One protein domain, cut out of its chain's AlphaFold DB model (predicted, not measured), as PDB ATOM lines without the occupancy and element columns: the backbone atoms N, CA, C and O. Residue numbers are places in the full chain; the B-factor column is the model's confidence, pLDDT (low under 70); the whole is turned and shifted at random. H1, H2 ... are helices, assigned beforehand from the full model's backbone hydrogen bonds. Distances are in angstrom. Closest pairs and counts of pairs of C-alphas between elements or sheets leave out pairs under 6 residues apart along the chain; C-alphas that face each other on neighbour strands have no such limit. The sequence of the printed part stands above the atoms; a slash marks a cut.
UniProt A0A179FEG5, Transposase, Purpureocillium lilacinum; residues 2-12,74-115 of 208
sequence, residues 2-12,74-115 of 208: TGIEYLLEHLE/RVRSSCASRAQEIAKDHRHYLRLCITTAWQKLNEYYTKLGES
ATOM      1  N   THR A   2      27.908 -13.882 -23.832       58.91
ATOM      2  CA  THR A   2      27.836 -15.352 -23.942       58.91
ATOM      3  C   THR A   2      27.602 -16.065 -22.600       58.91
ATOM      4  O   THR A   2      27.298 -17.249 -22.559       58.91
ATOM      5  N   GLY A   3      27.753 -15.354 -21.474       64.69
ATOM      6  CA  GLY A   3      27.564 -15.915 -20.136       64.69
ATOM      7  C   GLY A   3      26.121 -16.326 -19.839       64.69
ATOM      8  O   GLY A   3      25.919 -17.282 -19.105       64.69
ATOM      9  N   ILE A   4      25.123 -15.649 -20.418       73.00
ATOM     10  CA  ILE A   4      23.707 -16.001 -20.214       73.00
ATOM     11  C   ILE A   4      23.366 -17.299 -20.958       73.00
ATOM     12  O   ILE A   4      22.732 -18.171 -20.378       73.00
ATOM     13  N   GLU A   5      23.853 -17.470 -22.191       71.69
ATOM     14  CA  GLU A   5      23.717 -18.724 -22.951       71.69
ATOM     15  C   GLU A   5      24.392 -19.893 -22.221       71.69
ATOM     16  O   GLU A   5      23.791 -20.952 -22.063       71.69
ATOM     17  N   TYR A   6      25.600 -19.672 -21.689       76.69
ATOM     18  CA  TYR A   6      26.290 -20.649 -20.843       76.69
ATOM     19  C   TYR A   6      25.439 -21.049 -19.627       76.69
ATOM     20  O   TYR A   6      25.330 -22.237 -19.324       76.69
ATOM     21  N   LEU A   7      24.806 -20.082 -18.950       77.62
ATOM     22  CA  LEU A   7      23.939 -20.351 -17.800       77.62
ATOM     23  C   LEU A   7      22.669 -21.120 -18.188       77.62
ATOM     24  O   LEU A   7      22.291 -22.024 -17.450       77.62
ATOM     25  N   LEU A   8      22.029 -20.810 -19.322       78.75
ATOM     26  CA  LEU A   8      20.864 -21.566 -19.809       78.75
ATOM     27  C   LEU A   8      21.232 -23.017 -20.120       78.75
ATOM     28  O   LEU A   8      20.575 -23.920 -19.611       78.75
ATOM     29  N   GLU A   9      22.322 -23.237 -20.859       78.81
ATOM     30  CA  GLU A   9      22.811 -24.576 -21.222       78.81
ATOM     31  C   GLU A   9      23.177 -25.394 -19.966       78.81
ATOM     32  O   GLU A   9      22.845 -26.574 -19.847       78.81
ATOM     33  N   HIS A  10      23.804 -24.762 -18.969       78.25
ATOM     34  CA  HIS A  10      24.142 -25.429 -17.707       78.25
ATOM     35  C   HIS A  10      22.913 -25.720 -16.848       78.25
ATOM     36  O   HIS A  10      22.845 -26.783 -16.231       78.25
ATOM     37  N   LEU A  11      21.931 -24.820 -16.819       78.00
ATOM     38  CA  LEU A  11      20.673 -25.041 -16.108       78.00
ATOM     39  C   LEU A  11      19.825 -26.128 -16.779       78.00
ATOM     40  O   LEU A  11      19.186 -26.895 -16.064       78.00
ATOM     41  N   GLU A  12      19.855 -26.254 -18.106       77.62
ATOM     42  CA  GLU A  12      19.234 -27.373 -18.830       77.62
ATOM     43  C   GLU A  12      19.916 -28.701 -18.507       77.62
ATOM     44  O   GLU A  12      19.241 -29.678 -18.180       77.62
ATOM     45  N   ARG A  74      11.953 -51.028  14.291       75.31
ATOM     46  CA  ARG A  74      10.868 -50.062  14.036       75.31
ATOM     47  C   ARG A  74      11.366 -48.621  14.042       75.31
ATOM     48  O   ARG A  74      11.085 -47.887  13.098       75.31
ATOM     49  N   VAL A  75      12.140 -48.227  15.053       75.00
ATOM     50  CA  VAL A  75      12.690 -46.862  15.153       75.00
ATOM     51  C   VAL A  75      13.649 -46.577  13.999       75.00
ATOM     52  O   VAL A  75      13.593 -45.507  13.396       75.00
ATOM     53  N   ARG A  76      14.492 -47.547  13.624       75.00
ATOM     54  CA  ARG A  76      15.384 -47.421  12.464       75.00
ATOM     55  C   ARG A  76      14.608 -47.252  11.158       75.00
ATOM     56  O   ARG A  76      14.984 -46.400  10.361       75.00
ATOM     57  N   SER A  77      13.552 -48.042  10.954       73.50
ATOM     58  CA  SER A  77      12.680 -47.936   9.781       73.50
ATOM     59  C   SER A  77      12.010 -46.561   9.719       73.50
ATOM     60  O   SER A  77      12.150 -45.858   8.727       73.50
ATOM     61  N   SER A  78      11.416 -46.106  10.827       75.00
ATOM     62  CA  SER A  78      10.782 -44.783  10.929       75.00
ATOM     63  C   SER A  78      11.763 -43.629  10.674       75.00
ATOM     64  O   SER A  78      11.468 -42.722   9.897       75.00
ATOM     65  N   CYS A  79      12.965 -43.675  11.258       58.00
ATOM     66  CA  CYS A  79      14.002 -42.676  10.997       58.00
ATOM     67  C   CYS A  79      14.502 -42.707   9.548       58.00
ATOM     68  O   CYS A  79      14.778 -41.646   8.991       58.00
ATOM     69  N   ALA A  80      14.613 -43.886   8.931       70.25
ATOM     70  CA  ALA A  80      14.980 -44.008   7.523       70.25
ATOM     71  C   ALA A  80      13.889 -43.433   6.606       70.25
ATOM     72  O   ALA A  80      14.216 -42.664   5.705       70.25
ATOM     73  N   SER A  81      12.612 -43.715   6.878       67.19
ATOM     74  CA  SER A  81      11.476 -43.137   6.150       67.19
ATOM     75  C   SER A  81      11.454 -41.613   6.260       67.19
ATOM     76  O   SER A  81      11.374 -40.929   5.245       67.19
ATOM     77  N   ARG A  82      11.636 -41.065   7.469       66.56
ATOM     78  CA  ARG A  82      11.674 -39.612   7.692       66.56
ATOM     79  C   ARG A  82      12.879 -38.943   7.024       66.56
ATOM     80  O   ARG A  82      12.760 -37.855   6.476       66.56
ATOM     81  N   ALA A  83      14.046 -39.592   7.033       65.38
ATOM     82  CA  ALA A  83      15.224 -39.096   6.321       65.38
ATOM     83  C   ALA A  83      15.028 -39.115   4.794       65.38
ATOM     84  O   ALA A  83      15.492 -38.206   4.109       65.38
ATOM     85  N   GLN A  84      14.329 -40.123   4.261       70.31
ATOM     86  CA  GLN A  84      13.963 -40.182   2.844       70.31
ATOM     87  C   GLN A  84      12.946 -39.103   2.464       70.31
ATOM     88  O   GLN A  84      13.082 -38.515   1.398       70.31
ATOM     89  N   GLU A  85      11.963 -38.826   3.316       70.12
ATOM     90  CA  GLU A  85      10.975 -37.759   3.115       70.12
ATOM     91  C   GLU A  85      11.650 -36.382   3.060       70.12
ATOM     92  O   GLU A  85      11.557 -35.698   2.048       70.12
ATOM     93  N   ILE A  86      12.493 -36.054   4.045       69.12
ATOM     94  CA  ILE A  86      13.269 -34.801   4.061       69.12
ATOM     95  C   ILE A  86      14.193 -34.694   2.834       69.12
ATOM     96  O   ILE A  86      14.353 -33.622   2.250       69.12
ATOM     97  N   ALA A  87      14.815 -35.802   2.415       66.88
ATOM     98  CA  ALA A  87      15.660 -35.818   1.222       66.88
ATOM     99  C   ALA A  87      14.857 -35.606  -0.074       66.88
ATOM    100  O   ALA A  87      15.365 -34.973  -1.003       66.88
ATOM    101  N   LYS A  88      13.619 -36.113  -0.145       73.31
ATOM    102  CA  LYS A  88      12.689 -35.868  -1.257       73.31
ATOM    103  C   LYS A  88      12.242 -34.409  -1.277       73.31
ATOM    104  O   LYS A  88      12.330 -33.793  -2.336       73.31
ATOM    105  N   ASP A  89      11.890 -33.839  -0.128       79.12
ATOM    106  CA  ASP A  89      11.483 -32.435   0.002       79.12
ATOM    107  C   ASP A  89      12.608 -31.480  -0.413       79.12
ATOM    108  O   ASP A  89      12.405 -30.566  -1.212       79.12
ATOM    109  N   HIS A  90      13.838 -31.740   0.040       77.06
ATOM    110  CA  HIS A  90      15.007 -30.949  -0.346       77.06
ATOM    111  C   HIS A  90      15.322 -31.059  -1.849       77.06
ATOM    112  O   HIS A  90      15.670 -30.067  -2.490       77.06
ATOM    113  N   ARG A  91      15.190 -32.249  -2.454       73.56
ATOM    114  CA  ARG A  91      15.393 -32.424  -3.907       73.56
ATOM    115  C   ARG A  91      14.282 -31.779  -4.731       73.56
ATOM    116  O   ARG A  91      14.575 -31.204  -5.778       73.56
ATOM    117  N   HIS A  92      13.040 -31.841  -4.261       79.38
ATOM    118  CA  HIS A  92      11.912 -31.151  -4.881       79.38
ATOM    119  C   HIS A  92      12.117 -29.632  -4.854       79.38
ATOM    120  O   HIS A  92      11.953 -28.970  -5.878       79.38
ATOM    121  N   TYR A  93      12.587 -29.097  -3.724       80.62
ATOM    122  CA  TYR A  93      12.952 -27.689  -3.590       80.62
ATOM    123  C   TYR A  93      14.049 -27.273  -4.583       80.62
ATOM    124  O   TYR A  93      13.874 -26.298  -5.310       80.62
ATOM    125  N   LEU A  94      15.139 -28.042  -4.700       83.31
ATOM    126  CA  LEU A  94      16.204 -27.745  -5.669       83.31
ATOM    127  C   LEU A  94      15.707 -27.769  -7.121       83.31
ATOM    128  O   LEU A  94      16.033 -26.863  -7.887       83.31
ATOM    129  N   ARG A  95      14.883 -28.755  -7.497       80.88
ATOM    130  CA  ARG A  95      14.253 -28.816  -8.829       80.88
ATOM    131  C   ARG A  95      13.406 -27.580  -9.114       80.88
ATOM    132  O   ARG A  95      13.509 -26.998 -10.196       80.88
ATOM    133  N   LEU A  96      12.597 -27.159  -8.142       83.69
ATOM    134  CA  LEU A  96      11.769 -25.962  -8.259       83.69
ATOM    135  C   LEU A  96      12.634 -24.708  -8.438       83.69
ATOM    136  O   LEU A  96      12.373 -23.910  -9.339       83.69
ATOM    137  N   CYS A  97      13.698 -24.552  -7.648       84.56
ATOM    138  CA  CYS A  97      14.637 -23.436  -7.773       84.56
ATOM    139  C   CYS A  97      15.337 -23.407  -9.139       84.56
ATOM    140  O   CYS A  97      15.414 -22.350  -9.758       84.56
ATOM    141  N   ILE A  98      15.803 -24.553  -9.644       83.25
ATOM    142  CA  ILE A  98      16.458 -24.644 -10.961       83.25
ATOM    143  C   ILE A  98      15.469 -24.292 -12.078       83.25
ATOM    144  O   ILE A  98      15.786 -23.494 -12.957       83.25
ATOM    145  N   THR A  99      14.248 -24.826 -12.013       82.56
ATOM    146  CA  THR A  99      13.213 -24.583 -13.030       82.56
ATOM    147  C   THR A  99      12.787 -23.118 -13.056       82.56
ATOM    148  O   THR A  99      12.702 -22.509 -14.121       82.56
ATOM    149  N   THR A 100      12.554 -22.527 -11.885       86.81
ATOM    150  CA  THR A 100      12.169 -21.113 -11.768       86.81
ATOM    151  C   THR A 100      13.304 -20.177 -12.182       86.81
ATOM    152  O   THR A 100      13.050 -19.188 -12.873       86.81
ATOM    153  N   ALA A 101      14.557 -20.500 -11.841       83.88
ATOM    154  CA  ALA A 101      15.726 -19.749 -12.287       83.88
ATOM    155  C   ALA A 101      15.880 -19.792 -13.813       83.88
ATOM    156  O   ALA A 101      16.034 -18.738 -14.429       83.88
ATOM    157  N   TRP A 102      15.768 -20.974 -14.430       87.81
ATOM    158  CA  TRP A 102      15.817 -21.119 -15.889       87.81
ATOM    159  C   TRP A 102      14.708 -20.313 -16.570       87.81
ATOM    160  O   TRP A 102      14.986 -19.541 -17.482       87.81
ATOM    161  N   GLN A 103      13.466 -20.401 -16.076       83.75
ATOM    162  CA  GLN A 103      12.338 -19.638 -16.625       83.75
ATOM    163  C   GLN A 103      12.581 -18.130 -16.576       83.75
ATOM    164  O   GLN A 103      12.323 -17.438 -17.561       83.75
ATOM    165  N   LYS A 104      13.093 -17.606 -15.453       87.38
ATOM    166  CA  LYS A 104      13.404 -16.175 -15.353       87.38
ATOM    167  C   LYS A 104      14.555 -15.762 -16.239       87.38
ATOM    168  O   LYS A 104      14.466 -14.721 -16.879       87.38
ATOM    169  N   LEU A 105      15.603 -16.568 -16.320       82.50
ATOM    170  CA  LEU A 105      16.728 -16.257 -17.186       82.50
ATOM    171  C   LEU A 105      16.303 -16.255 -18.663       82.50
ATOM    172  O   LEU A 105      16.676 -15.347 -19.401       82.50
ATOM    173  N   ASN A 106      15.448 -17.199 -19.058       82.38
ATOM    174  CA  ASN A 106      14.862 -17.255 -20.393       82.38
ATOM    175  C   ASN A 106      13.961 -16.041 -20.686       82.38
ATOM    176  O   ASN A 106      14.048 -15.459 -21.761       82.38
ATOM    177  N   GLU A 107      13.151 -15.591 -19.721       85.31
ATOM    178  CA  GLU A 107      12.336 -14.373 -19.863       85.31
ATOM    179  C   GLU A 107      13.195 -13.120 -20.099       85.31
ATOM    180  O   GLU A 107      12.849 -12.254 -20.904       85.31
ATOM    181  N   TYR A 108      14.326 -12.996 -19.400       80.94
ATOM    182  CA  TYR A 108      15.251 -11.893 -19.653       80.94
ATOM    183  C   TYR A 108      15.957 -12.042 -20.998       80.94
ATOM    184  O   TYR A 108      16.186 -11.040 -21.669       80.94
ATOM    185  N   TYR A 109      16.276 -13.268 -21.406       76.19
ATOM    186  CA  TYR A 109      16.917 -13.540 -22.686       76.19
ATOM    187  C   TYR A 109      16.026 -13.143 -23.869       76.19
ATOM    188  O   TYR A 109      16.487 -12.439 -24.768       76.19
ATOM    189  N   THR A 110      14.734 -13.486 -23.834       78.94
ATOM    190  CA  THR A 110      13.780 -13.082 -24.879       78.94
ATOM    191  C   THR A 110      13.636 -11.562 -24.953       78.94
ATOM    192  O   THR A 110      13.734 -10.994 -26.037       78.94
ATOM    193  N   LYS A 111      13.526 -10.883 -23.804       80.38
ATOM    194  CA  LYS A 111      13.468  -9.411 -23.731       80.38
ATOM    195  C   LYS A 111      14.747  -8.732 -24.219       80.38
ATOM    196  O   LYS A 111      14.689  -7.674 -24.840       80.38
ATOM    197  N   LEU A 112      15.917  -9.313 -23.948       74.62
ATOM    198  CA  LEU A 112      17.186  -8.805 -24.478       74.62
ATOM    199  C   LEU A 112      17.248  -8.948 -26.001       74.62
ATOM    200  O   LEU A 112      17.762  -8.049 -26.665       74.62
ATOM    201  N   GLY A 113      16.686 -10.031 -26.539       71.69
ATOM    202  CA  GLY A 113      16.572 -10.271 -27.974       71.69
ATOM    203  C   GLY A 113      15.719  -9.240 -28.722       71.69
ATOM    204  O   GLY A 113      15.925  -9.048 -29.917       71.69
ATOM    205  N   GLU A 114      14.807  -8.544 -28.037       76.00
ATOM    206  CA  GLU A 114      13.999  -7.454 -28.611       76.00
ATOM    207  C   GLU A 114      14.776  -6.129 -28.720       76.00
ATOM    208  O   GLU A 114      14.387  -5.228 -29.467       76.00
ATOM    209  N   SER A 115      15.885  -5.983 -27.987       80.69
ATOM    210  CA  SER A 115      16.670  -4.750 -27.973       80.69
ATOM    211  C   SER A 115      17.771  -4.763 -29.041       80.69
ATOM    212  O   SER A 115      18.668  -5.609 -28.990       80.69
TER     213      SER A 115
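Overview. This is residues 2 to 12 and 74 to 115 of the 208 residues of the protein "Transposase" of Purpureocillium lilacinum (UniProt A0A179FEG5). One long, nearly straight helix, H2, makes the length of a rod, and a short helix, H1, packs beside it on residues 98 to 109, toward its C-terminal end. The rest of H2, residues 74 to 97 above all, sticks out free. The printed part has 53 residues with two named helices, H1 then H2, and no named strand; the class is all helix. The whole is extended, with a radius of gyration of the C-alphas of 17.9 A and spans of 62 by 15 by 10 A.

Along the chain. H1 is residues 2 to 12, beginning at C-alpha 2 (27.836, -15.352, -23.942). H2 is residues 74 to 113, 58.1 A from C-alpha 74 (10.868, -50.062, 14.036) to C-alpha 113 (16.572, -10.271, -27.974).

Arrangement. H1 and H2 touch, H2 with residues 98 to 109 alone; the closest C-alphas, of Leu 11 and Trp 102, are 6.2 A apart. They run opposite ways at a shallow tilt of 34 degrees, only just short of steep. In H1 and H2 every O i to N i+4 pair is within hydrogen-bond range.

Size, cuts and confidence. The C-alphas farthest apart, of Arg 74 and Ser 115, are 62.1 A apart. Residues 13 to 73 are not printed; C-alphas 12 and 74 stand 40.8 A apart across this cut. Mean pLDDT of the printed part is 76.5, with residues 2 to 3, 79, 81 to 83 and 86 to 87 under 70.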